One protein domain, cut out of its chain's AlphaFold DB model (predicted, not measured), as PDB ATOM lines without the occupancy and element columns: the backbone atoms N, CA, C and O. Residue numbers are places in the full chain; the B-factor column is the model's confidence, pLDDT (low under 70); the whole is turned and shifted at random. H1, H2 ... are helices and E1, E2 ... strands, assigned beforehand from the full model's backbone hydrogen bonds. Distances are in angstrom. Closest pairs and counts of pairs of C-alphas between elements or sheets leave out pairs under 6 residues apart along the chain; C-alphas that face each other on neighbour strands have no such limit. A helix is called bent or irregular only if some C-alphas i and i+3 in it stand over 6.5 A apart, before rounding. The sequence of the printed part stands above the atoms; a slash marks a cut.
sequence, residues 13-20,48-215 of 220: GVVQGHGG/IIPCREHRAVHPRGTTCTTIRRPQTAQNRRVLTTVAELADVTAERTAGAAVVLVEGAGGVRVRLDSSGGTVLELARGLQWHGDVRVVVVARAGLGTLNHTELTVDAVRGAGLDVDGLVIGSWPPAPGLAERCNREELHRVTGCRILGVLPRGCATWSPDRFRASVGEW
ATOM      1  N   GLY A  13     173.964 178.720  55.810       34.88
ATOM      2  CA  GLY A  13     175.031 179.241  56.666       34.88
ATOM      3  C   GLY A  13     176.385 178.621  56.340       34.88
ATOM      4  O   GLY A  13     176.526 177.400  56.407       34.88
ATOM      5  N   VAL A  14     177.404 179.432  56.050       42.72
ATOM      6  CA  VAL A  14     178.800 178.958  56.012       42.72
ATOM      7  C   VAL A  14     179.433 179.175  57.385       42.72
ATOM      8  O   VAL A  14     179.533 180.311  57.848       42.72
ATOM      9  N   VAL A  15     179.882 178.104  58.039       47.41
ATOM     10  CA  VAL A  15     180.604 178.172  59.319       47.41
ATOM     11  C   VAL A  15     182.092 178.052  59.053       47.41
ATOM     12  O   VAL A  15     182.541 177.076  58.448       47.41
ATOM     13  N   GLN A  16     182.868 179.022  59.539       47.53
ATOM     14  CA  GLN A  16     184.321 179.002  59.384       47.53
ATOM     15  C   GLN A  16     185.052 179.302  60.686       47.53
ATOM     16  O   GLN A  16     184.766 180.305  61.330       47.53
ATOM     17  N   GLY A  17     186.038 178.474  61.050       35.09
ATOM     18  CA  GLY A  17     186.845 178.657  62.259       35.09
ATOM     19  C   GLY A  17     188.337 178.824  62.017       35.09
ATOM     20  O   GLY A  17     188.939 178.159  61.181       35.09
ATOM     21  N   HIS A  18     188.973 179.698  62.796       35.22
ATOM     22  CA  HIS A  18     190.425 179.854  62.748       35.22
ATOM     23  C   HIS A  18     191.156 178.668  63.380       35.22
ATOM     24  O   HIS A  18     190.742 178.135  64.412       35.22
ATOM     25  N   GLY A  19     192.284 178.281  62.772       33.16
ATOM     26  CA  GLY A  19     193.142 177.197  63.250       33.16
ATOM     27  C   GLY A  19     193.417 177.304  64.753       33.16
ATOM     28  O   GLY A  19     193.931 178.314  65.230       33.16
ATOM     29  N   GLY A  20     193.033 176.262  65.493       35.69
ATOM     30  CA  GLY A  20     193.133 176.190  66.954       35.69
ATOM     31  C   GLY A  20     191.799 176.313  67.703       35.69
ATOM     32  O   GLY A  20     191.743 175.937  68.874       35.69
ATOM     33  N   ILE A  48     182.191 166.120  49.302       33.28
ATOM     34  CA  ILE A  48     180.939 166.453  49.990       33.28
ATOM     35  C   ILE A  48     180.537 165.136  50.647       33.28
ATOM     36  O   ILE A  48     180.242 164.164  49.941       33.28
ATOM     37  N   ILE A  49     180.648 165.060  51.969       34.16
ATOM     38  CA  ILE A  49     180.111 163.950  52.745       34.16
ATOM     39  C   ILE A  49     178.702 164.403  53.119       34.16
ATOM     40  O   ILE A  49     178.542 165.034  54.162       34.16
ATOM     41  N   PRO A  50     177.672 164.139  52.288       30.36
ATOM     42  CA  PRO A  50     176.324 164.183  52.812       30.36
ATOM     43  C   PRO A  50     176.304 163.192  53.973       30.36
ATOM     44  O   PRO A  50     176.766 162.056  53.806       30.36
ATOM     45  N   CYS A  51     175.816 163.604  55.141       31.36
ATOM     46  CA  CYS A  51     175.486 162.661  56.207       31.36
ATOM     47  C   CYS A  51     174.394 161.712  55.682       31.36
ATOM     48  O   CYS A  51     173.207 161.934  55.889       31.36
ATOM     49  N   ARG A  52     174.779 160.670  54.930       31.33
ATOM     50  CA  ARG A  52     173.851 159.734  54.271       31.33
ATOM     51  C   ARG A  52     173.102 158.839  55.257       31.33
ATOM     52  O   ARG A  52     172.147 158.191  54.851       31.33
ATOM     53  N   GLU A  53     173.483 158.833  56.531       30.45
ATOM     54  CA  GLU A  53     172.806 158.062  57.580       30.45
ATOM     55  C   GLU A  53     171.893 158.921  58.475       30.45
ATOM     56  O   GLU A  53     171.221 158.391  59.355       30.45
ATOM     57  N   HIS A  54     171.771 160.229  58.209       33.97
ATOM     58  CA  HIS A  54     170.999 161.168  59.037       33.97
ATOM     59  C   HIS A  54     169.771 161.716  58.317       33.97
ATOM     60  O   HIS A  54     169.455 162.897  58.401       33.97
ATOM     61  N   ARG A  55     169.016 160.835  57.651       29.92
ATOM     62  CA  ARG A  55     167.638 161.157  57.230       29.92
ATOM     63  C   ARG A  55     166.680 161.293  58.422       29.92
ATOM     64  O   ARG A  55     165.527 161.675  58.260       29.92
ATOM     65  N   ALA A  56     167.152 160.987  59.625       32.19
ATOM     66  CA  ALA A  56     166.463 161.280  60.857       32.19
ATOM     67  C   ALA A  56     167.070 162.554  61.459       32.19
ATOM     68  O   ALA A  56     168.192 162.500  61.956       32.19
ATOM     69  N   VAL A  57     166.286 163.645  61.452       32.84
ATOM     70  CA  VAL A  57     166.031 164.543  62.605       32.84
ATOM     71  C   VAL A  57     166.076 166.044  62.299       32.84
ATOM     72  O   VAL A  57     167.074 166.735  62.451       32.84
ATOM     73  N   HIS A  58     164.900 166.546  61.935       31.48
ATOM     74  CA  HIS A  58     164.080 167.561  62.613       31.48
ATOM     75  C   HIS A  58     162.728 167.507  61.865       31.48
ATOM     76  O   HIS A  58     162.752 167.189  60.673       31.48
ATOM     77  N   PRO A  59     161.552 167.815  62.444       31.31
ATOM     78  CA  PRO A  59     160.312 167.905  61.653       31.31
ATOM     79  C   PRO A  59     160.372 168.943  60.506       31.31
ATOM     80  O   PRO A  59     159.432 169.030  59.726       31.31
ATOM     81  N   ARG A  60     161.477 169.702  60.375       36.44
ATOM     82  CA  ARG A  60     161.733 170.711  59.330       36.44
ATOM     83  C   ARG A  60     163.135 170.610  58.668       36.44
ATOM     84  O   ARG A  60     163.795 171.618  58.491       36.44
ATOM     85  N   GLY A  61     163.624 169.407  58.338       37.69
ATOM     86  CA  GLY A  61     164.615 169.169  57.256       37.69
ATOM     87  C   GLY A  61     165.935 169.976  57.207       37.69
ATOM     88  O   GLY A  61     166.194 170.641  56.210       37.69
ATOM     89  N   THR A  62     166.817 169.882  58.207       39.53
ATOM     90  CA  THR A  62     168.171 170.492  58.173       39.53
ATOM     91  C   THR A  62     169.224 169.532  57.596       39.53
ATOM     92  O   THR A  62     169.264 168.368  57.994       39.53
ATOM     93  N   THR A  63     170.121 170.004  56.716       40.72
ATOM     94  CA  THR A  63     171.247 169.208  56.172       40.72
ATOM     95  C   THR A  63     172.590 169.883  56.465       40.72
ATOM     96  O   THR A  63     172.757 171.070  56.221       40.72
ATOM     97  N   CYS A  64     173.584 169.140  56.965       40.50
ATOM     98  CA  CYS A  64     174.947 169.654  57.144       40.50
ATOM     99  C   CYS A  64     175.920 168.971  56.177       40.50
ATOM    100  O   CYS A  64     175.893 167.746  56.019       40.50
ATOM    101  N   THR A  65     176.781 169.772  55.548       43.22
ATOM    102  CA  THR A  65     177.855 169.309  54.672       43.22
ATOM    103  C   THR A  65     179.189 169.926  55.088       43.22
ATOM    104  O   THR A  65     179.308 171.135  55.275       43.22
ATOM    105  N   THR A  66     180.219 169.089  55.222       50.16
ATOM    106  CA  THR A  66     181.596 169.548  55.446       50.16
ATOM    107  C   THR A  66     182.356 169.525  54.131       50.16
ATOM    108  O   THR A  66     182.410 168.488  53.460       50.16
ATOM    109  N   ILE A  67     183.017 170.633  53.802       52.66
ATOM    110  CA  ILE A  67     183.913 170.736  52.653       52.66
ATOM    111  C   ILE A  67     185.343 170.742  53.177       52.66
ATOM    112  O   ILE A  67     185.783 171.653  53.871       52.66
ATOM    113  N   ARG A  68     186.088 169.682  52.861       48.94
ATOM    114  CA  ARG A  68     187.489 169.533  53.274       48.94
ATOM    115  C   ARG A  68     188.421 170.064  52.192       48.94
ATOM    116  O   ARG A  68     188.122 169.933  51.009       48.94
ATOM    117  N   ARG A  69     189.592 170.578  52.600       40.38
ATOM    118  CA  ARG A  69     190.682 170.915  51.666       40.38
ATOM    119  C   ARG A  69     190.947 169.732  50.725       40.38
ATOM    120  O   ARG A  69     191.069 168.603  51.215       40.38
ATOM    121  N   PRO A  70     191.159 169.963  49.421       39.16
ATOM    122  CA  PRO A  70     191.955 169.033  48.643       39.16
ATOM    123  C   PRO A  70     193.357 169.017  49.258       39.16
ATOM    124  O   PRO A  70     193.945 170.071  49.503       39.16
ATOM    125  N   GLN A  71     193.894 167.834  49.557       39.62
ATOM    126  CA  GLN A  71     195.313 167.718  49.887       39.62
ATOM    127  C   GLN A  71     196.116 168.345  48.745       39.62
ATOM    128  O   GLN A  71     195.996 167.934  47.589       39.62
ATOM    129  N   THR A  72     196.909 169.364  49.071       35.00
ATOM    130  CA  THR A  72     197.901 169.937  48.166       35.00
ATOM    131  C   THR A  72     198.793 168.818  47.634       35.00
ATOM    132  O   THR A  72     199.455 168.147  48.416       35.00
ATOM    133  N   ALA A  73     198.779 168.667  46.307       41.03
ATOM    134  CA  ALA A  73     199.722 167.923  45.475       41.03
ATOM    135  C   ALA A  73     199.918 166.427  45.792       41.03
ATOM    136  O   ALA A  73     200.826 166.096  46.536       41.03
ATOM    137  N   GLN A  74     199.175 165.526  45.118       38.12
ATOM    138  CA  GLN A  74     199.779 164.296  44.542       38.12
ATOM    139  C   GLN A  74     198.892 163.394  43.667       38.12
ATOM    140  O   GLN A  74     199.338 162.315  43.289       38.12
ATOM    141  N   ASN A  75     197.684 163.791  43.257       37.03
ATOM    142  CA  ASN A  75     196.961 162.991  42.262       37.03
ATOM    143  C   ASN A  75     196.227 163.850  41.232       37.03
ATOM    144  O   ASN A  75     195.293 164.572  41.567       37.03
ATOM    145  N   ARG A  76     196.653 163.728  39.966       38.75
ATOM    146  CA  ARG A  76     195.978 164.229  38.757       38.75
ATOM    147  C   ARG A  76     194.621 163.533  38.578       38.75
ATOM    148  O   ARG A  76     194.469 162.658  37.729       38.75
ATOM    149  N   ARG A  77     193.626 163.892  39.381       44.66
ATOM    150  CA  ARG A  77     192.218 163.586  39.106       44.66
ATOM    151  C   ARG A  77     191.423 164.867  39.289       44.66
ATOM    152  O   ARG A  77     191.666 165.571  40.261       44.66
ATOM    153  N   VAL A  78     190.578 165.147  38.294       48.44
ATOM    154  CA  VAL A  78     189.733 166.339  38.102       48.44
ATOM    155  C   VAL A  78     189.514 167.092  39.414       48.44
ATOM    156  O   VAL A  78     188.815 166.607  40.301       48.44
ATOM    157  N   LEU A  79     190.173 168.243  39.554       54.19
ATOM    158  CA  LEU A  79     189.903 169.147  40.661       54.19
ATOM    159  C   LEU A  79     188.588 169.842  40.326       54.19
ATOM    160  O   LEU A  79     188.554 170.655  39.409       54.19
ATOM    161  N   THR A  80     187.517 169.457  41.020       70.88
ATOM    162  CA  THR A  80     186.230 170.154  40.955       70.88
ATOM    163  C   THR A  80     186.467 171.626  41.261       70.88
ATOM    164  O   THR A  80     187.093 171.947  42.277       70.88
ATOM    165  N   THR A  81     186.021 172.506  40.372       87.44
ATOM    166  CA  THR A  81     186.130 173.950  40.607       87.44
ATOM    167  C   THR A  81     185.214 174.362  41.756       87.44
ATOM    168  O   THR A  81     184.236 173.682  42.067       87.44
ATOM    169  N   VAL A  82     185.492 175.494  42.397       86.94
ATOM    170  CA  VAL A  82     184.606 176.043  43.429       86.94
ATOM    171  C   VAL A  82     183.197 176.322  42.892       86.94
ATOM    172  O   VAL A  82     182.234 176.135  43.630       86.94
ATOM    173  N   ALA A  83     183.062 176.696  41.616       86.81
ATOM    174  CA  ALA A  83     181.762 176.875  40.973       86.81
ATOM    175  C   ALA A  83     180.987 175.550  40.898       86.81
ATOM    176  O   ALA A  83     179.892 175.447  41.440       86.81
ATOM    177  N   GLU A  84     181.608 174.499  40.355       85.62
ATOM    178  CA  GLU A  84     181.008 173.156  40.327       85.62
ATOM    179  C   GLU A  84     180.694 172.646  41.744       85.62
ATOM    180  O   GLU A  84     179.700 171.960  41.969       85.62
ATOM    181  N   LEU A  85     181.529 172.979  42.731       84.50
ATOM    182  CA  LEU A  85     181.289 172.612  44.122       84.50
ATOM    183  C   LEU A  85     180.062 173.325  44.708       84.50
ATOM    184  O   LEU A  85     179.337 172.707  45.494       84.50
ATOM    185  N   ALA A  86     179.826 174.586  44.341       86.06
ATOM    186  CA  ALA A  86     178.631 175.325  44.737       86.06
ATOM    187  C   ALA A  86     177.375 174.685  44.131       86.06
ATOM    188  O   ALA A  86     176.451 174.365  44.877       86.06
ATOM    189  N   ASP A  87     177.397 174.390  42.829       83.56
ATOM    190  CA  ASP A  87     176.275 173.772  42.113       83.56
ATOM    191  C   ASP A  87     175.926 172.400  42.696       83.56
ATOM    192  O   ASP A  87     174.789 172.148  43.092       83.56
ATOM    193  N   VAL A  88     176.923 171.530  42.878       82.88
ATOM    194  CA  VAL A  88     176.696 170.200  43.462       82.88
ATOM    195  C   VAL A  88     176.217 170.301  44.915       82.88
ATOM    196  O   VAL A  88     175.454 169.448  45.377       82.88
ATOM    197  N   THR A  89     176.665 171.308  45.669       80.38
ATOM    198  CA  THR A  89     176.178 171.536  47.037       80.38
ATOM    199  C   THR A  89     174.708 171.942  47.025       80.38
ATOM    200  O   THR A  89     173.923 171.341  47.761       80.38
ATOM    201  N   ALA A  90     174.325 172.887  46.166       80.75
ATOM    202  CA  ALA A  90     172.943 173.326  46.004       80.75
ATOM    203  C   ALA A  90     172.033 172.164  45.580       80.75
ATOM    204  O   ALA A  90     171.065 171.856  46.273       80.75
ATOM    205  N   GLU A  91     172.404 171.417  44.537       81.25
ATOM    206  CA  GLU A  91     171.649 170.249  44.061       81.25
ATOM    207  C   GLU A  91     171.425 169.204  45.161       81.25
ATOM    208  O   GLU A  91     170.323 168.684  45.342       81.25
ATOM    209  N   ARG A  92     172.471 168.878  45.929       79.56
ATOM    210  CA  ARG A  92     172.398 167.843  46.976       79.56
ATOM    211  C   ARG A  92     171.630 168.269  48.212       79.56
ATOM    212  O   ARG A  92     171.279 167.408  49.020       79.56
ATOM    213  N   THR A  93     171.449 169.567  48.391       78.19
ATOM    214  CA  THR A  93     170.762 170.140  49.548       78.19
ATOM    215  C   THR A  93     169.423 170.763  49.174       78.19
ATOM    216  O   THR A  93     168.750 171.320  50.038       78.19
ATOM    217  N   ALA A  94     168.989 170.580  47.922       77.69
ATOM    218  CA  ALA A  94     167.679 170.980  47.444       77.69
ATOM    219  C   ALA A  94     166.574 170.410  48.352       77.69
ATOM    220  O   ALA A  94     166.493 169.202  48.592       77.69
ATOM    221  N   GLY A  95     165.730 171.301  48.875       76.56
ATOM    222  CA  GLY A  95     164.642 170.962  49.795       76.56
ATOM    223  C   GLY A  95     165.029 170.883  51.277       76.56
ATOM    224  O   GLY A  95     164.160 170.611  52.104       76.56
ATOM    225  N   ALA A  96     166.293 171.120  51.642       75.38
ATOM    226  CA  ALA A  96     166.654 171.366  53.035       75.38
ATOM    227  C   ALA A  96     166.206 172.776  53.450       75.38
ATOM    228  O   ALA A  96     166.431 173.733  52.718       75.38
ATOM    229  N   ALA A  97     165.620 172.914  54.640       74.06
ATOM    230  CA  ALA A  97     165.213 174.214  55.179       74.06
ATOM    231  C   ALA A  97     166.414 175.058  55.631       74.06
ATOM    232  O   ALA A  97     166.374 176.281  55.595       74.06
ATOM    233  N   VAL A  98     167.477 174.391  56.094       76.31
ATOM    234  CA  VAL A  98     168.728 175.020  56.532       76.31
ATOM    235  C   VAL A  98     169.887 174.146  56.088       76.31
ATOM    236  O   VAL A  98     169.868 172.923  56.296       76.31
ATOM    237  N   VAL A  99     170.911 174.779  55.514       80.19
ATOM    238  CA  VAL A  99     172.151 174.114  55.106       80.19
ATOM    239  C   VAL A  99     173.325 174.715  55.854       80.19
ATOM    240  O   VAL A  99     173.586 175.907  55.730       80.19
ATOM    241  N   LEU A 100     174.054 173.880  56.595       81.94
ATOM    242  CA  LEU A 100     175.309 174.281  57.225       81.94
ATOM    243  C   LEU A 100     176.490 173.798  56.385       81.94
ATOM    244  O   LEU A 100     176.686 172.587  56.244       81.94
ATOM    245  N   VAL A 101     177.273 174.737  55.862       83.69
ATOM    246  CA  VAL A 101     178.476 174.480  55.069       83.69
ATOM    247  C   VAL A 101     179.705 174.795  55.915       83.69
ATOM    248  O   VAL A 101     180.014 175.951  56.184       83.69
ATOM    249  N   GLU A 102     180.427 173.769  56.343       82.94
ATOM    250  CA  GLU A 102     181.707 173.964  57.031       82.94
ATOM    251  C   GLU A 102     182.823 174.108  55.990       82.94
ATOM    252  O   GLU A 102     183.034 173.206  55.170       82.94
ATOM    253  N   GLY A 103     183.534 175.236  56.018       76.06
ATOM    254  CA  GLY A 103     184.735 175.418  55.207       76.06
ATOM    255  C   GLY A 103     185.950 174.691  55.798       76.06
ATOM    256  O   GLY A 103     185.865 173.954  56.776       76.06
ATOM    257  N   ALA A 104     187.132 174.904  55.212       75.00
ATOM    258  CA  ALA A 104     188.355 174.253  55.682       75.00
ATOM    259  C   ALA A 104     189.441 175.256  56.103       75.00
ATOM    260  O   ALA A 104     190.275 175.659  55.295       75.00
ATOM    261  N   GLY A 105     189.501 175.618  57.384       77.69
ATOM    262  CA  GLY A 105     190.509 176.541  57.925       77.69
ATOM    263  C   GLY A 105     190.064 178.007  57.877       77.69
ATOM    264  O   GLY A 105     189.020 178.338  58.403       77.69
ATOM    265  N   GLY A 106     190.866 178.915  57.308       81.56
ATOM    266  CA  GLY A 106     190.501 180.339  57.175       81.56
ATOM    267  C   GLY A 106     189.680 180.636  55.914       81.56
ATOM    268  O   GLY A 106     189.701 179.858  54.966       81.56
ATOM    269  N   VAL A 107     188.957 181.759  55.871       87.44
ATOM    270  CA  VAL A 107     188.058 182.109  54.744       87.44
ATOM    271  C   VAL A 107     188.771 182.207  53.382       87.44
ATOM    272  O   VAL A 107     188.180 181.900  52.357       87.44
ATOM    273  N   ARG A 108     190.073 182.527  53.363       89.56
ATOM    274  CA  ARG A 108     190.909 182.589  52.144       89.56
ATOM    275  C   ARG A 108     191.639 181.283  51.803       89.56
ATOM    276  O   ARG A 108     192.594 181.282  51.028       89.56
ATOM    277  N   VAL A 109     191.264 180.159  52.415       85.50
ATOM    278  CA  VAL A 109     191.867 178.864  52.073       85.50
ATOM    279  C   VAL A 109     191.439 178.447  50.675       85.50
ATOM    280  O   VAL A 109     190.247 178.336  50.415       85.50
ATOM    281  N   ARG A 110     192.420 178.151  49.815       86.62
ATOM    282  CA  ARG A 110     192.191 177.645  48.458       86.62
ATOM    283  C   ARG A 110     191.608 176.231  48.490       86.62
ATOM    284  O   ARG A 110     192.144 175.346  49.161       86.62
ATOM    285  N   LEU A 111     190.515 176.055  47.760       81.00
ATOM    286  CA  LEU A 111     189.751 174.823  47.605       81.00
ATOM    287  C   LEU A 111     189.936 174.183  46.226       81.00
ATOM    288  O   LEU A 111     189.633 173.007  46.081       81.00
ATOM    289  N   ASP A 112     190.449 174.909  45.235       83.38
ATOM    290  CA  ASP A 112     190.740 174.364  43.907       83.38
ATOM    291  C   ASP A 112     192.069 174.898  43.335       83.38
ATOM    292  O   ASP A 112     192.742 175.747  43.931       83.38
ATOM    293  N   SER A 113     192.475 174.370  42.176       83.31
ATOM    294  CA  SER A 113     193.682 174.808  41.457       83.31
ATOM    295  C   SER A 113     193.543 176.161  40.765       83.31
ATOM    296  O   SER A 113     194.557 176.785  40.464       83.31
ATOM    297  N   SER A 114     192.315 176.604  40.511       84.88
ATOM    298  CA  SER A 114     192.016 177.903  39.900       84.88
ATOM    299  C   SER A 114     192.120 179.047  40.914       84.88
ATOM    300  O   SER A 114     192.092 180.217  40.547       84.88
ATOM    301  N   GLY A 115     192.304 178.715  42.194       86.19
ATOM    302  CA  GLY A 115     192.472 179.664  43.280       86.19
ATOM    303  C   GLY A 115     191.182 180.027  44.001       86.19
ATOM    304  O   GLY A 115     191.246 180.899  44.864       86.19
ATOM    305  N   GLY A 116     190.067 179.355  43.710       89.12
ATOM    306  CA  GLY A 116     188.823 179.527  44.448       89.12
ATOM    307  C   GLY A 116     189.022 179.179  45.922       89.12
ATOM    308  O   GLY A 116     189.694 178.200  46.255       89.12
ATOM    309  N   THR A 117     188.471 179.992  46.815       89.06
ATOM    310  CA  THR A 117     188.558 179.835  48.269       89.06
ATOM    311  C   THR A 117     187.189 179.571  48.889       89.06
ATOM    312  O   THR A 117     186.176 179.453  48.199       89.06
ATOM    313  N   VAL A 118     187.146 179.464  50.219       86.62
ATOM    314  CA  VAL A 118     185.883 179.365  50.963       86.62
ATOM    315  C   VAL A 118     185.007 180.608  50.735       86.62
ATOM    316  O   VAL A 118     183.787 180.472  50.692       86.62
ATOM    317  N   LEU A 119     185.598 181.793  50.520       91.38
ATOM    318  CA  LEU A 119     184.841 182.997  50.148       91.38
ATOM    319  C   LEU A 119     184.195 182.868  48.768       91.38
ATOM    320  O   LEU A 119     183.011 183.159  48.633       91.38
ATOM    321  N   GLU A 120     184.931 182.415  47.750       91.69
ATOM    322  CA  GLU A 120     184.361 182.212  46.413       91.69
ATOM    323  C   GLU A 120     183.282 181.130  46.422       91.69
ATOM    324  O   GLU A 120     182.309 181.251  45.687       91.69
ATOM    325  N   LEU A 121     183.403 180.116  47.283       89.06
ATOM    326  CA  LEU A 121     182.352 179.120  47.458       89.06
ATOM    327  C   LEU A 121     181.089 179.741  48.060       89.06
ATOM    328  O   LEU A 121     180.001 179.524  47.537       89.06
ATOM    329  N   ALA A 122     181.224 180.516  49.139       90.75
ATOM    330  CA  ALA A 122     180.093 181.199  49.763       90.75
ATOM    331  C   ALA A 122     179.394 182.145  48.770       90.75
ATOM    332  O   ALA A 122     178.171 182.135  48.675       90.75
ATOM    333  N   ARG A 123     180.167 182.879  47.957       92.44
ATOM    334  CA  ARG A 123     179.637 183.701  46.854       92.44
ATOM    335  C   ARG A 123     178.962 182.869  45.766       92.44
ATOM    336  O   ARG A 123     177.929 183.266  45.248       92.44
ATOM    337  N   GLY A 124     179.535 181.720  45.414       90.19
ATOM    338  CA  GLY A 124     178.939 180.775  44.471       90.19
ATOM    339  C   GLY A 124     177.573 180.271  44.946       90.19
ATOM    340  O   GLY A 124     176.646 180.143  44.157       90.19
ATOM    341  N   LEU A 125     177.417 180.055  46.251       88.38
ATOM    342  CA  LEU A 125     176.152 179.629  46.846       88.38
ATOM    343  C   LEU A 125     175.091 180.743  46.886       88.38
ATOM    344  O   LEU A 125     173.910 180.414  46.880       88.38
ATOM    345  N   GLN A 126     175.471 182.030  46.850       88.00
ATOM    346  CA  GLN A 126     174.504 183.144  46.784       88.00
ATOM    347  C   GLN A 126     173.644 183.116  45.510       88.00
ATOM    348  O   GLN A 126     172.550 183.670  45.493       88.00
ATOM    349  N   TRP A 127     174.107 182.450  44.446       89.00
ATOM    350  CA  TRP A 127     173.306 182.231  43.234       89.00
ATOM    351  C   TRP A 127     172.145 181.252  43.452       89.00
ATOM    352  O   TRP A 127     171.213 181.226  42.652       89.00
ATOM    353  N   HIS A 128     172.207 180.455  44.522       84.44
ATOM    354  CA  HIS A 128     171.267 179.376  44.823       84.44
ATOM    355  C   HIS A 128     170.371 179.668  46.038       84.44
ATOM    356  O   HIS A 128     169.400 178.947  46.249       84.44
ATOM    357  N   GLY A 129     170.663 180.708  46.827       82.44
ATOM    358  CA  GLY A 129     169.868 181.091  47.999       82.44
ATOM    359  C   GLY A 129     170.523 182.174  48.860       82.44
ATOM    360  O   GLY A 129     171.621 182.641  48.557       82.44
ATOM    361  N   ASP A 130     169.854 182.567  49.949       85.62
ATOM    362  CA  ASP A 130     170.422 183.499  50.932       85.62
ATOM    363  C   ASP A 130     171.558 182.815  51.704       85.62
ATOM    364  O   ASP A 130     171.378 181.754  52.307       85.62
ATOM    365  N   VAL A 131     172.746 183.420  51.663       86.94
ATOM    366  CA  VAL A 131     173.952 182.893  52.301       86.94
ATOM    367  C   VAL A 131     174.459 183.890  53.322       86.94
ATOM    368  O   VAL A 131     174.873 184.996  52.975       86.94
ATOM    369  N   ARG A 132     174.535 183.446  54.577       87.75
ATOM    370  CA  ARG A 132     175.190 184.192  55.654       87.75
ATOM    371  C   ARG A 132     176.402 183.447  56.194       87.75
ATOM    372  O   ARG A 132     176.452 182.216  56.223       87.75
ATOM    373  N   VAL A 133     177.399 184.198  56.648       90.69
ATOM    374  CA  VAL A 133     178.629 183.645  57.221       90.69
ATOM    375  C   VAL A 133     178.596 183.746  58.740       90.69
ATOM    376  O   VAL A 133     178.353 184.811  59.304       90.69
ATOM    377  N   VAL A 134     178.910 182.641  59.411       93.44
ATOM    378  CA  VAL A 134     179.174 182.607  60.852       93.44
ATOM    379  C   VAL A 134     180.672 182.429  61.069       93.44
ATOM    380  O   VAL A 134     181.273 181.443  60.628       93.44
ATOM    381  N   VAL A 135     181.288 183.380  61.773       94.38
ATOM    382  CA  VAL A 135     182.728 183.360  62.055       94.38
ATOM    383  C   VAL A 135     182.979 182.754  63.431       94.38
ATOM    384  O   VAL A 135     182.571 183.294  64.458       94.38
ATOM    385  N   VAL A 136     183.704 181.641  63.470       94.50
ATOM    386  CA  VAL A 136     184.134 180.991  64.706       94.50
ATOM    387  C   VAL A 136     185.470 181.585  65.158       94.50
ATOM    388  O   VAL A 136     186.543 181.296  64.615       94.50
ATOM    389  N   ALA A 137     185.391 182.424  66.185       93.81
ATOM    390  CA  ALA A 137     186.512 183.074  66.842       93.81
ATOM    391  C   ALA A 137     187.098 182.206  67.969       93.81
ATOM    392  O   ALA A 137     186.456 181.304  68.521       93.81
ATOM    393  N   ARG A 138     188.343 182.508  68.344       92.75
ATOM    394  CA  ARG A 138     188.999 181.928  69.525       92.75
ATOM    395  C   ARG A 138     188.841 182.885  70.714       92.75
ATOM    396  O   ARG A 138     188.621 184.068  70.525       92.75
ATOM    397  N   ALA A 139     189.001 182.404  71.944       92.44
ATOM    398  CA  ALA A 139     188.912 183.283  73.118       92.44
ATOM    399  C   ALA A 139     190.220 184.055  73.407       92.44
ATOM    400  O   ALA A 139     190.192 185.200  73.843       92.44
ATOM    401  N   GLY A 140     191.382 183.433  73.179       91.81
ATOM    402  CA  GLY A 140     192.680 183.954  73.635       91.81
ATOM    403  C   GLY A 140     193.378 184.920  72.666       91.81
ATOM    404  O   GLY A 140     192.962 185.067  71.517       91.81
ATOM    405  N   LEU A 141     194.518 185.479  73.108       91.88
ATOM    406  CA  LEU A 141     195.247 186.652  72.563       91.88
ATOM    407  C   LEU A 141     194.884 187.136  71.155       91.88
ATOM    408  O   LEU A 141     193.785 187.606  71.074       91.88
ATOM    409  N   GLY A 142     195.659 187.073  70.069       92.50
ATOM    410  CA  GLY A 142     195.334 187.696  68.756       92.50
ATOM    411  C   GLY A 142     193.985 187.414  68.034       92.50
ATOM    412  O   GLY A 142     193.920 187.571  66.819       92.50
ATOM    413  N   THR A 143     192.912 186.990  68.712       95.44
ATOM    414  CA  THR A 143     191.567 186.859  68.150       95.44
ATOM    415  C   THR A 143     190.981 188.166  67.647       95.44
ATOM    416  O   THR A 143     190.328 188.108  66.622       95.44
ATOM    417  N   LEU A 144     191.208 189.314  68.300       96.75
ATOM    418  CA  LEU A 144     190.603 190.575  67.849       96.75
ATOM    419  C   LEU A 144     191.038 190.882  66.409       96.75
ATOM    420  O   LEU A 144     190.199 190.938  65.520       96.75
ATOM    421  N   ASN A 145     192.352 190.888  66.166       96.19
ATOM    422  CA  ASN A 145     192.930 191.061  64.832       96.19
ATOM    423  C   ASN A 145     192.470 189.984  63.834       96.19
ATOM    424  O   ASN A 145     192.063 190.297  62.723       96.19
ATOM    425  N   HIS A 146     192.532 188.697  64.199       95.56
ATOM    426  CA  HIS A 146     192.144 187.637  63.260       95.56
ATOM    427  C   HIS A 146     190.658 187.679  62.897       95.56
ATOM    428  O   HIS A 146     190.310 187.445  61.738       95.56
ATOM    429  N   THR A 147     189.791 187.945  63.873       96.25
ATOM    430  CA  THR A 147     188.351 188.007  63.649       96.25
ATOM    431  C   THR A 147     187.992 189.249  62.839       96.25
ATOM    432  O   THR A 147     187.253 189.103  61.872       96.25
ATOM    433  N   GLU A 148     188.563 190.418  63.142       97.56
ATOM    434  CA  GLU A 148     188.370 191.654  62.366       97.56
ATOM    435  C   GLU A 148     188.803 191.476  60.902       97.56
ATOM    436  O   GLU A 148     187.973 191.597  60.006       97.56
ATOM    437  N   LEU A 149     190.036 191.011  60.651       96.88
ATOM    438  CA  LEU A 149     190.527 190.732  59.291       96.88
ATOM    439  C   LEU A 149     189.648 189.738  58.519       96.88
ATOM    440  O   LEU A 149     189.574 189.775  57.290       96.88
ATOM    441  N   THR A 150     189.015 188.806  59.227       96.12
ATOM    442  CA  THR A 150     188.141 187.799  58.617       96.12
ATOM    443  C   THR A 150     186.779 188.373  58.285       96.12
ATOM    444  O   THR A 150     186.286 188.129  57.188       96.12
ATOM    445  N   VAL A 151     186.198 189.153  59.194       96.62
ATOM    446  CA  VAL A 151     184.944 189.872  58.960       96.62
ATOM    447  C   VAL A 151     185.107 190.847  57.795       96.62
ATOM    448  O   VAL A 151     184.277 190.839  56.888       96.62
ATOM    449  N   ASP A 152     186.210 191.592  57.744       97.06
ATOM    450  CA  ASP A 152     186.517 192.499  56.636       97.06
ATOM    451  C   ASP A 152     186.698 191.755  55.314       97.06
ATOM    452  O   ASP A 152     186.211 192.200  54.277       97.06
ATOM    453  N   ALA A 153     187.355 190.591  55.326       96.06
ATOM    454  CA  ALA A 153     187.495 189.776  54.124       96.06
ATOM    455  C   ALA A 153     186.150 189.226  53.624       96.06
ATOM    456  O   ALA A 153     185.952 189.145  52.414       96.06
ATOM    457  N   VAL A 154     185.241 188.851  54.530       95.38
ATOM    458  CA  VAL A 154     183.889 188.381  54.185       95.38
ATOM    459  C   VAL A 154     183.056 189.532  53.617       95.38
ATOM    460  O   VAL A 154     182.552 189.422  52.500       95.38
ATOM    461  N   ARG A 155     182.995 190.671  54.316       94.88
ATOM    462  CA  ARG A 155     182.262 191.863  53.857       94.88
ATOM    463  C   ARG A 155     182.821 192.418  52.551       94.88
ATOM    464  O   ARG A 155     182.065 192.725  51.637       94.88
ATOM    465  N   GLY A 156     184.145 192.473  52.418       95.81
ATOM    466  CA  GLY A 156     184.824 192.888  51.188       95.81
ATOM    467  C   GLY A 156     184.574 191.951  50.001       95.81
ATOM    468  O   GLY A 156     184.766 192.350  48.856       95.81
ATOM    469  N   ALA A 157     184.115 190.723  50.256       92.06
ATOM    470  CA  ALA A 157     183.668 189.781  49.235       92.06
ATOM    471  C   ALA A 157     182.168 189.920  48.892       92.06
ATOM    472  O   ALA A 157     181.678 189.158  48.060       92.06
ATOM    473  N   GLY A 158     181.452 190.879  49.495       93.00
ATOM    474  CA  GLY A 158     180.016 191.102  49.293       93.00
ATOM    475  C   GLY A 158     179.115 190.119  50.050       93.00
ATOM    476  O   GLY A 158     177.979 189.899  49.640       93.00
ATOM    477  N   LEU A 159     179.631 189.492  51.112       92.06
ATOM    478  CA  LEU A 159     178.904 188.539  51.950       92.06
ATOM    479  C   LEU A 159     178.568 189.156  53.310       92.06
ATOM    480  O   LEU A 159     179.377 189.887  53.889       92.06
ATOM    481  N   ASP A 160     177.419 188.770  53.857       89.12
ATOM    482  CA  ASP A 160     177.006 189.172  55.197       89.12
ATOM    483  C   ASP A 160     177.534 188.217  56.270       89.12
ATOM    484  O   ASP A 160     177.560 186.993  56.108       89.12
ATOM    485  N   VAL A 161     177.929 188.789  57.409       92.31
ATOM    486  CA  VAL A 161     178.291 188.038  58.618       92.31
ATOM    487  C   VAL A 161     177.104 188.067  59.579       92.31
ATOM    488  O   VAL A 161     176.809 189.117  60.146       92.31
ATOM    489  N   ASP A 162     176.454 186.921  59.802       91.69
ATOM    490  CA  ASP A 162     175.315 186.798  60.736       91.69
ATOM    491  C   ASP A 162     175.747 186.969  62.203       91.69
ATOM    492  O   ASP A 162     175.016 187.485  63.057       91.69
ATOM    493  N   GLY A 163     176.984 186.573  62.502       92.00
ATOM    494  CA  GLY A 163     177.603 186.841  63.786       92.00
ATOM    495  C   GLY A 163     178.818 185.973  64.078       92.00
ATOM    496  O   GLY A 163     179.353 185.259  63.225       92.00
ATOM    497  N   LEU A 164     179.268 186.079  65.325       93.31
ATOM    498  CA  LEU A 164     180.456 185.420  65.840       93.31
ATOM    499  C   LEU A 164     180.082 184.285  66.786       93.31
ATOM    500  O   LEU A 164     179.191 184.424  67.620       93.31
ATOM    501  N   VAL A 165     180.838 183.197  66.743       94.31
ATOM    502  CA  VAL A 165     180.781 182.134  67.748       94.31
ATOM    503  C   VAL A 165     182.156 181.993  68.380       94.31
ATOM    504  O   VAL A 165     183.141 181.787  67.679       94.31
ATOM    505  N   ILE A 166     182.261 182.058  69.706       94.50
ATOM    506  CA  ILE A 166     183.516 181.717  70.384       94.50
ATOM    507  C   ILE A 166     183.564 180.197  70.527       94.50
ATOM    508  O   ILE A 166     182.876 179.623  71.366       94.50
ATOM    509  N   GLY A 167     184.374 179.532  69.703       90.94
ATOM    510  CA  GLY A 167     184.320 178.071  69.542       90.94
ATOM    511  C   GLY A 167     184.909 177.252  70.695       90.94
ATOM    512  O   GLY A 167     184.811 176.029  70.690       90.94
ATOM    513  N   SER A 168     185.575 177.887  71.662       90.81
ATOM    514  CA  SER A 168     186.121 177.197  72.836       90.81
ATOM    515  C   SER A 168     186.394 178.174  73.976       90.81
ATOM    516  O   SER A 168     187.386 178.910  73.966       90.81
ATOM    517  N   TRP A 169     185.518 178.162  74.973       94.50
ATOM    518  CA  TRP A 169     185.569 179.022  76.145       94.50
ATOM    519  C   TRP A 169     186.077 178.252  77.368       94.50
ATOM    520  O   TRP A 169     185.477 177.244  77.751       94.50
ATOM    521  N   PRO A 170     187.201 178.659  77.982       93.44
ATOM    522  CA  PRO A 170     187.725 177.974  79.159       93.44
ATOM    523  C   PRO A 170     186.792 178.132  80.376       93.44
ATOM    524  O   PRO A 170     186.187 179.189  80.538       93.44
ATOM    525  N   PRO A 171     186.722 177.128  81.274       93.69
ATOM    526  CA  PRO A 171     185.927 177.221  82.504       93.69
ATOM    527  C   PRO A 171     186.434 178.309  83.465       93.69
ATOM    528  O   PRO A 171     185.646 178.898  84.194       93.69
ATOM    529  N   ALA A 172     187.735 178.607  83.432       95.56
ATOM    530  CA  ALA A 172     188.358 179.716  84.148       95.56
ATOM    531  C   ALA A 172     189.030 180.659  83.129       95.56
ATOM    532  O   ALA A 172     190.209 180.472  82.817       95.56
ATOM    533  N   PRO A 173     188.293 181.614  82.526       95.69
ATOM    534  CA  PRO A 173     188.863 182.553  81.562       95.69
ATOM    535  C   PRO A 173     189.811 183.534  82.249       95.69
ATOM    536  O   PRO A 173     189.475 184.099  83.293       95.69
ATOM    537  N   GLY A 174     190.982 183.758  81.652       95.62
ATOM    538  CA  GLY A 174     191.932 184.774  82.086       95.62
ATOM    539  C   GLY A 174     191.485 186.181  81.687       95.62
ATOM    540  O   GLY A 174     190.405 186.383  81.129       95.62
ATOM    541  N   LEU A 175     192.321 187.179  81.989       96.44
ATOM    542  CA  LEU A 175     192.031 188.573  81.635       96.44
ATOM    543  C   LEU A 175     191.868 188.743  80.118       96.44
ATOM    544  O   LEU A 175     190.901 189.355  79.680       96.44
ATOM    545  N   ALA A 176     192.761 188.136  79.330       93.94
ATOM    546  CA  ALA A 176     192.725 188.218  77.874       93.94
ATOM    547  C   ALA A 176     191.411 187.676  77.295       93.94
ATOM    548  O   ALA A 176     190.802 188.341  76.467       93.94
ATOM    549  N   GLU A 177     190.942 186.506  77.739       96.25
ATOM    550  CA  GLU A 177     189.690 185.930  77.239       96.25
ATOM    551  C   GLU A 177     188.480 186.811  77.556       96.25
ATOM    552  O   GLU A 177     187.626 187.001  76.691       96.25
ATOM    553  N   ARG A 178     188.412 187.360  78.777       96.00
ATOM    554  CA  ARG A 178     187.308 188.236  79.197       96.00
ATOM    555  C   ARG A 178     187.291 189.538  78.397       96.00
ATOM    556  O   ARG A 178     186.281 189.824  77.762       96.00
ATOM    557  N   CYS A 179     188.425 190.241  78.335       96.06
ATOM    558  CA  CYS A 179     188.547 191.473  77.553       96.06
ATOM    559  C   CYS A 179     188.268 191.227  76.066       96.06
ATOM    560  O   CYS A 179     187.548 191.992  75.440       96.06
ATOM    561  N   ASN A 180     188.768 190.127  75.493       96.38
ATOM    562  CA  ASN A 180     188.498 189.799  74.095       96.38
ATOM    563  C   ASN A 180     187.003 189.576  73.834       96.38
ATOM    564  O   ASN A 180     186.488 190.052  72.827       96.38
ATOM    565  N   ARG A 181     186.294 188.859  74.715       94.69
ATOM    566  CA  ARG A 181     184.846 188.640  74.565       94.69
ATOM    567  C   ARG A 181     184.073 189.956  74.574       94.69
ATOM    568  O   ARG A 181     183.143 190.101  73.788       94.69
ATOM    569  N   GLU A 182     184.457 190.876  75.449       92.88
ATOM    570  CA  GLU A 182     183.868 192.214  75.514       92.88
ATOM    571  C   GLU A 182     184.205 193.025  74.261       92.88
ATOM    572  O   GLU A 182     183.320 193.647  73.705       92.88
ATOM    573  N   GLU A 183     185.423 192.957  73.732       96.12
ATOM    574  CA  GLU A 183     185.850 193.806  72.610       96.12
ATOM    575  C   GLU A 183     185.436 193.291  71.220       96.12
ATOM    576  O   GLU A 183     185.354 194.074  70.273       96.12
ATOM    577  N   LEU A 184     185.144 191.994  71.071       95.00
ATOM    578  CA  LEU A 184     184.838 191.376  69.773       95.00
ATOM    579  C   LEU A 184     183.685 192.070  69.031       95.00
ATOM    580  O   LEU A 184     183.789 192.292  67.825       95.00
ATOM    581  N   HIS A 185     182.612 192.447  69.733       91.75
ATOM    582  CA  HIS A 185     181.487 193.152  69.108       91.75
ATOM    583  C   HIS A 185     181.887 194.549  68.615       91.75
ATOM    584  O   HIS A 185     181.441 194.973  67.552       91.75
ATOM    585  N   ARG A 186     182.760 195.244  69.355       93.62
ATOM    586  CA  ARG A 186     183.189 196.615  69.060       93.62
ATOM    587  C   ARG A 186     184.075 196.674  67.822       93.62
ATOM    588  O   ARG A 186     183.874 197.543  66.984       93.62
ATOM    589  N   VAL A 187     185.034 195.752  67.705       96.38
ATOM    590  CA  VAL A 187     185.994 195.748  66.584       96.38
ATOM    591  C   VAL A 187     185.395 195.175  65.298       96.38
ATOM    592  O   VAL A 187     185.759 195.586  64.210       96.38
ATOM    593  N   THR A 188     184.440 194.246  65.396       95.69
ATOM    594  CA  THR A 188     183.842 193.614  64.204       95.69
ATOM    595  C   THR A 188     182.504 194.223  63.786       95.69
ATOM    596  O   THR A 188     182.053 194.025  62.655       95.69
ATOM    597  N   GLY A 189     181.810 194.905  64.699       95.62
ATOM    598  CA  GLY A 189     180.401 195.268  64.531       95.62
ATOM    599  C   GLY A 189     179.454 194.060  64.482       95.62
ATOM    600  O   GLY A 189     178.306 194.210  64.074       95.62
ATOM    601  N   CYS A 190     179.914 192.855  64.835       94.38
ATOM    602  CA  CYS A 190     179.121 191.626  64.799       94.38
ATOM    603  C   CYS A 190     178.683 191.206  66.208       94.38
ATOM    604  O   CYS A 190     179.459 191.248  67.165       94.38
ATOM    605  N   ARG A 191     177.446 190.713  66.330       93.31
ATOM    606  CA  ARG A 191     176.948 190.092  67.567       93.31
ATOM    607  C   ARG A 191     177.636 188.753  67.837       93.31
ATOM    608  O   ARG A 191     178.018 188.045  66.907       93.31
ATOM    609  N   ILE A 192     177.736 188.373  69.109       92.94
ATOM    610  CA  ILE A 192     178.162 187.027  69.509       92.94
ATOM    611  C   ILE A 192     176.914 186.144  69.606       92.94
ATOM    612  O   ILE A 192     176.098 186.324  70.503       92.94
ATOM    613  N   LEU A 193     176.785 185.191  68.685       90.94
ATOM    614  CA  LEU A 193     175.703 184.206  68.621       90.94
ATOM    615  C   LEU A 193     175.860 183.113  69.678       90.94
ATOM    616  O   LEU A 193     174.884 182.504  70.098       90.94
ATOM    617  N   GLY A 194     177.090 182.839  70.114       90.69
ATOM    618  CA  GLY A 194     177.312 181.826  71.133       90.69
ATOM    619  C   GLY A 194     178.750 181.672  71.600       90.69
ATOM    620  O   GLY A 194     179.695 182.160  70.979       90.69
ATOM    621  N   VAL A 195     178.904 180.989  72.732       93.31
ATOM    622  CA  VAL A 195     180.177 180.806  73.439       93.31
ATOM    623  C   VAL A 195     180.288 179.359  73.914       93.31
ATOM    624  O   VAL A 195     179.803 178.999  74.981       93.31
ATOM    625  N   LEU A 196     180.934 178.515  73.114       92.69
ATOM    626  CA  LEU A 196     180.970 177.068  73.327       92.69
ATOM    627  C   LEU A 196     181.869 176.703  74.513       92.69
ATOM    628  O   LEU A 196     183.045 177.081  74.508       92.69
ATOM    629  N   PRO A 197     181.393 175.909  75.487       93.31
ATOM    630  CA  PRO A 197     182.237 175.415  76.568       93.31
ATOM    631  C   PRO A 197     183.411 174.587  76.035       93.31
ATOM    632  O   PRO A 197     183.246 173.679  75.218       93.31
ATOM    633  N   ARG A 198     184.626 174.853  76.521       92.19
ATOM    634  CA  ARG A 198     185.805 174.054  76.169       92.19
ATOM    635  C   ARG A 198     185.560 172.581  76.500       92.19
ATOM    636  O   ARG A 198     185.212 172.237  77.625       92.19
ATOM    637  N   GLY A 199     185.803 171.713  75.519       88.62
ATOM    638  CA  GLY A 199     185.621 170.268  75.661       88.62
ATOM    639  C   GLY A 199     184.195 169.782  75.402       88.62
ATOM    640  O   GLY A 199     183.958 168.587  75.519       88.62
ATOM    641  N   CYS A 200     183.255 170.644  74.995       87.31
ATOM    642  CA  CYS A 200     181.892 170.212  74.666       87.31
ATOM    643  C   CYS A 200     181.842 169.152  73.551       87.31
ATOM    644  O   CYS A 200     180.942 168.320  73.538       87.31
ATOM    645  N   ALA A 201     182.843 169.120  72.665       85.75
ATOM    646  CA  ALA A 201     182.970 168.116  71.609       85.75
ATOM    647  C   ALA A 201     183.163 166.674  72.127       85.75
ATOM    648  O   ALA A 201     182.960 165.731  71.368       85.75
ATOM    649  N   THR A 202     183.561 166.481  73.391       87.44
ATOM    650  CA  THR A 202     183.721 165.146  74.001       87.44
ATOM    651  C   THR A 202     182.544 164.745  74.888       87.44
ATOM    652  O   THR A 202     182.558 163.667  75.484       87.44
ATOM    653  N   TRP A 203     181.527 165.600  75.014       86.38
ATOM    654  CA  TRP A 203     180.346 165.297  75.813       86.38
ATOM    655  C   TRP A 203     179.492 164.218  75.153       86.38
ATOM    656  O   TRP A 203     179.530 164.014  73.939       86.38
ATOM    657  N   SER A 204     178.677 163.534  75.962       88.06
ATOM    658  CA  SER A 204     177.653 162.658  75.405       88.06
ATOM    659  C   SER A 204     176.675 163.481  74.555       88.06
ATOM    660  O   SER A 204     176.408 164.642  74.885       88.06
ATOM    661  N   PRO A 205     176.094 162.897  73.493       84.31
ATOM    662  CA  PRO A 205     175.121 163.599  72.663       84.31
ATOM    663  C   PRO A 205     173.960 164.189  73.467       84.31
ATOM    664  O   PRO A 205     173.541 165.309  73.203       84.31
ATOM    665  N   ASP A 206     173.463 163.473  74.477       86.00
ATOM    666  CA  ASP A 206     172.340 163.944  75.292       86.00
ATOM    667  C   ASP A 206     172.721 165.140  76.159       86.00
ATOM    668  O   ASP A 206     171.977 166.118  76.211       86.00
ATOM    669  N   ARG A 207     173.918 165.117  76.763       88.62
ATOM    670  CA  ARG A 207     174.441 166.264  77.510       88.62
ATOM    671  C   ARG A 207     174.646 167.465  76.595       88.62
ATOM    672  O   ARG A 207     174.232 168.563  76.940       88.62
ATOM    673  N   PHE A 208     175.278 167.260  75.441       84.56
ATOM    674  CA  PHE A 208     175.509 168.329  74.476       84.56
ATOM    675  C   PHE A 208     174.190 169.004  74.096       84.56
ATOM    676  O   PHE A 208     174.073 170.217  74.229       84.56
ATOM    677  N   ARG A 209     173.176 168.211  73.723       84.56
ATOM    678  CA  ARG A 209     171.845 168.700  73.342       84.56
ATOM    679  C   ARG A 209     171.139 169.452  74.459       84.56
ATOM    680  O   ARG A 209     170.585 170.514  74.201       84.56
ATOM    681  N   ALA A 210     171.167 168.916  75.676       85.12
ATOM    682  CA  ALA A 210     170.532 169.558  76.821       85.12
ATOM    683  C   ALA A 210     171.137 170.940  77.119       85.12
ATOM    684  O   ALA A 210     170.410 171.839  77.520       85.12
ATOM    685  N   SER A 211     172.438 171.123  76.871       84.69
ATOM    686  CA  SER A 211     173.129 172.375  77.184       84.69
ATOM    687  C   SER A 211     173.122 173.412  76.056       84.69
ATOM    688  O   SER A 211     173.435 174.560  76.333       84.69
ATOM    689  N   VAL A 212     172.812 173.072  74.796       82.88
ATOM    690  CA  VAL A 212     173.013 174.001  73.654       82.88
ATOM    691  C   VAL A 212     172.292 175.340  73.819       82.88
ATOM    692  O   VAL A 212     172.877 176.379  73.519       82.88
ATOM    693  N   GLY A 213     171.060 175.328  74.335       81.56
ATOM    694  CA  GLY A 213     170.287 176.555  74.558       81.56
ATOM    695  C   GLY A 213     170.891 177.498  75.605       81.56
ATOM    696  O   GLY A 213     170.511 178.659  75.668       81.56
ATOM    697  N   GLU A 214     171.844 177.027  76.414       84.00
ATOM    698  CA  GLU A 214     172.522 177.837  77.432       84.00
ATOM    699  C   GLU A 214     173.659 178.685  76.844       84.00
ATOM    700  O   GLU A 214     174.072 179.674  77.449       84.00
ATOM    701  N   TRP A 215     174.208 178.286  75.692       84.62
ATOM    702  CA  TRP A 215     175.420 178.894  75.137       84.62
ATOM    703  C   TRP A 215     175.355 179.249  73.652       84.62
ATOM    704  O   TRP A 215     176.275 179.912  73.169       84.62
TER     705      TRP A 215
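What this domain is: This is residues 13 to 20 and 48 to 215 of the 220 residues of a protein of Nocardioidaceae bacterium (UniProt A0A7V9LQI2). A single sheet of six parallel strands, twisted and curled like part of a barrel, has four helices, H1, H2, H3 and H4, along one face, the outside of the curl, while the fifth helix, H5, sits beside edge strand E6. Residues 202 to 207, of which 205 to 207 belong to H5, stick out beyond that edge. The printed part has 176 residues with six named strands and five named helices, along the chain E1 E2 H1 E3 H2 E4 H3 E5 H4 E6 H5, and the sheet's order is E2 E3 E1 E4 E5 E6. The class is mixed, helices and strands, and the whole is compact, with a radius of gyration of the C-alphas of 17.0 A and spans of 49 by 36 by 33 A.

Where its parts are: In sheet order, the strands are E2, residues 62 to 66, 13.7 A; E3, residues 98 to 102, 13.0 A; E1, residues 13 to 17, 13.1 A; E4, residues 131 to 137, 19.2 A; E5, residues 160 to 169, 24.8 A; and E6, residues 192 to 197, 14.2 A. The helices are H1, residues 82 to 93, 16.2 A; H2, residues 118 to 125, 10.6 A; H3, residues 143 to 156, 19.2 A; H4, residues 175 to 188, 19.9 A; and H5, residues 205 to 215, 15.5 A. E1 begins at C-alpha 13 (175.031, 179.241, 56.666), E5 ends at C-alpha 169 (185.569, 179.022, 76.145), and H5 ends at C-alpha 215 (175.420, 178.894, 75.137). H4 is irregular, but only just, with C-alphas 182 and 185 6.9 A apart; H5 is irregular, with C-alphas 210 and 213 7.4 A apart.

How they stand to each other: In the sheet, N 14 of E1 and O 132 of E4 are within hydrogen-bond range at 2.9 A, as are N 13 of E1 and O 99 of E3 at 2.8 A. Also within range are N 65 and O 100 of E2 and E3 at 2.9 A, N 137 and O 165 of E4 and E5 at 2.8 A, and N 193 and O 164 of E5 and E6 at 2.7 A. E2, H1, E3, then E4, H3, E5, then E5, H4, E6 are strand-helix-strand units, two parallel neighbour strands with a helix between, each with a right-handed crossover; E3, H2, E4 is a split unit, with E1 between its strands, also right-handed. H1, H2, H3 and H4 make two layers with the sheet, helices on one face of it. H3 is over E4 and E5, along the strands, at a height over the sheet of 9.6 A. H2 is over E1 at 9.0 A, and H4 over E5 at 10.1 A. H1, at 10.8 A, is over E2 and only just over E3, on which 3 of its C-alphas fall. H3 and H4 touch at a shallow tilt of 17 degrees, the same way, closest at the C-alphas of Glu 148 and Thr 188, 5.3 A. H1 and H2 touch at a steep tilt of 55 degrees, closest at the C-alphas of Ala 86 and Leu 125, 5.4 A. H5 is on the sheet but over none of its strands; its closest C-alphas to E6 are Trp 215 and Gly 194, 5.3 A. Every O i to N i+4 pair is within hydrogen-bond range in H1, H2 and H3, against 8 of 10 in H4 and 4 of 7 in H5.

The domain as a whole: The two C-alphas farthest apart are those of Arg 76 and Leu 175, 49.5 A. Residues 21 to 47 are not printed, and C-alphas 20 and 48 are 23.0 A apart across this cut. Of the links that are printed whole, E2 to H1 and E3 to H2 are long, with 15 residues each. Residues 49 to 50 pair antiparallel with residues 65 to 66 of E2. The mean pLDDT of the printed part is 77.6, and residues 13 to 20 and 48 to 79 are under 70.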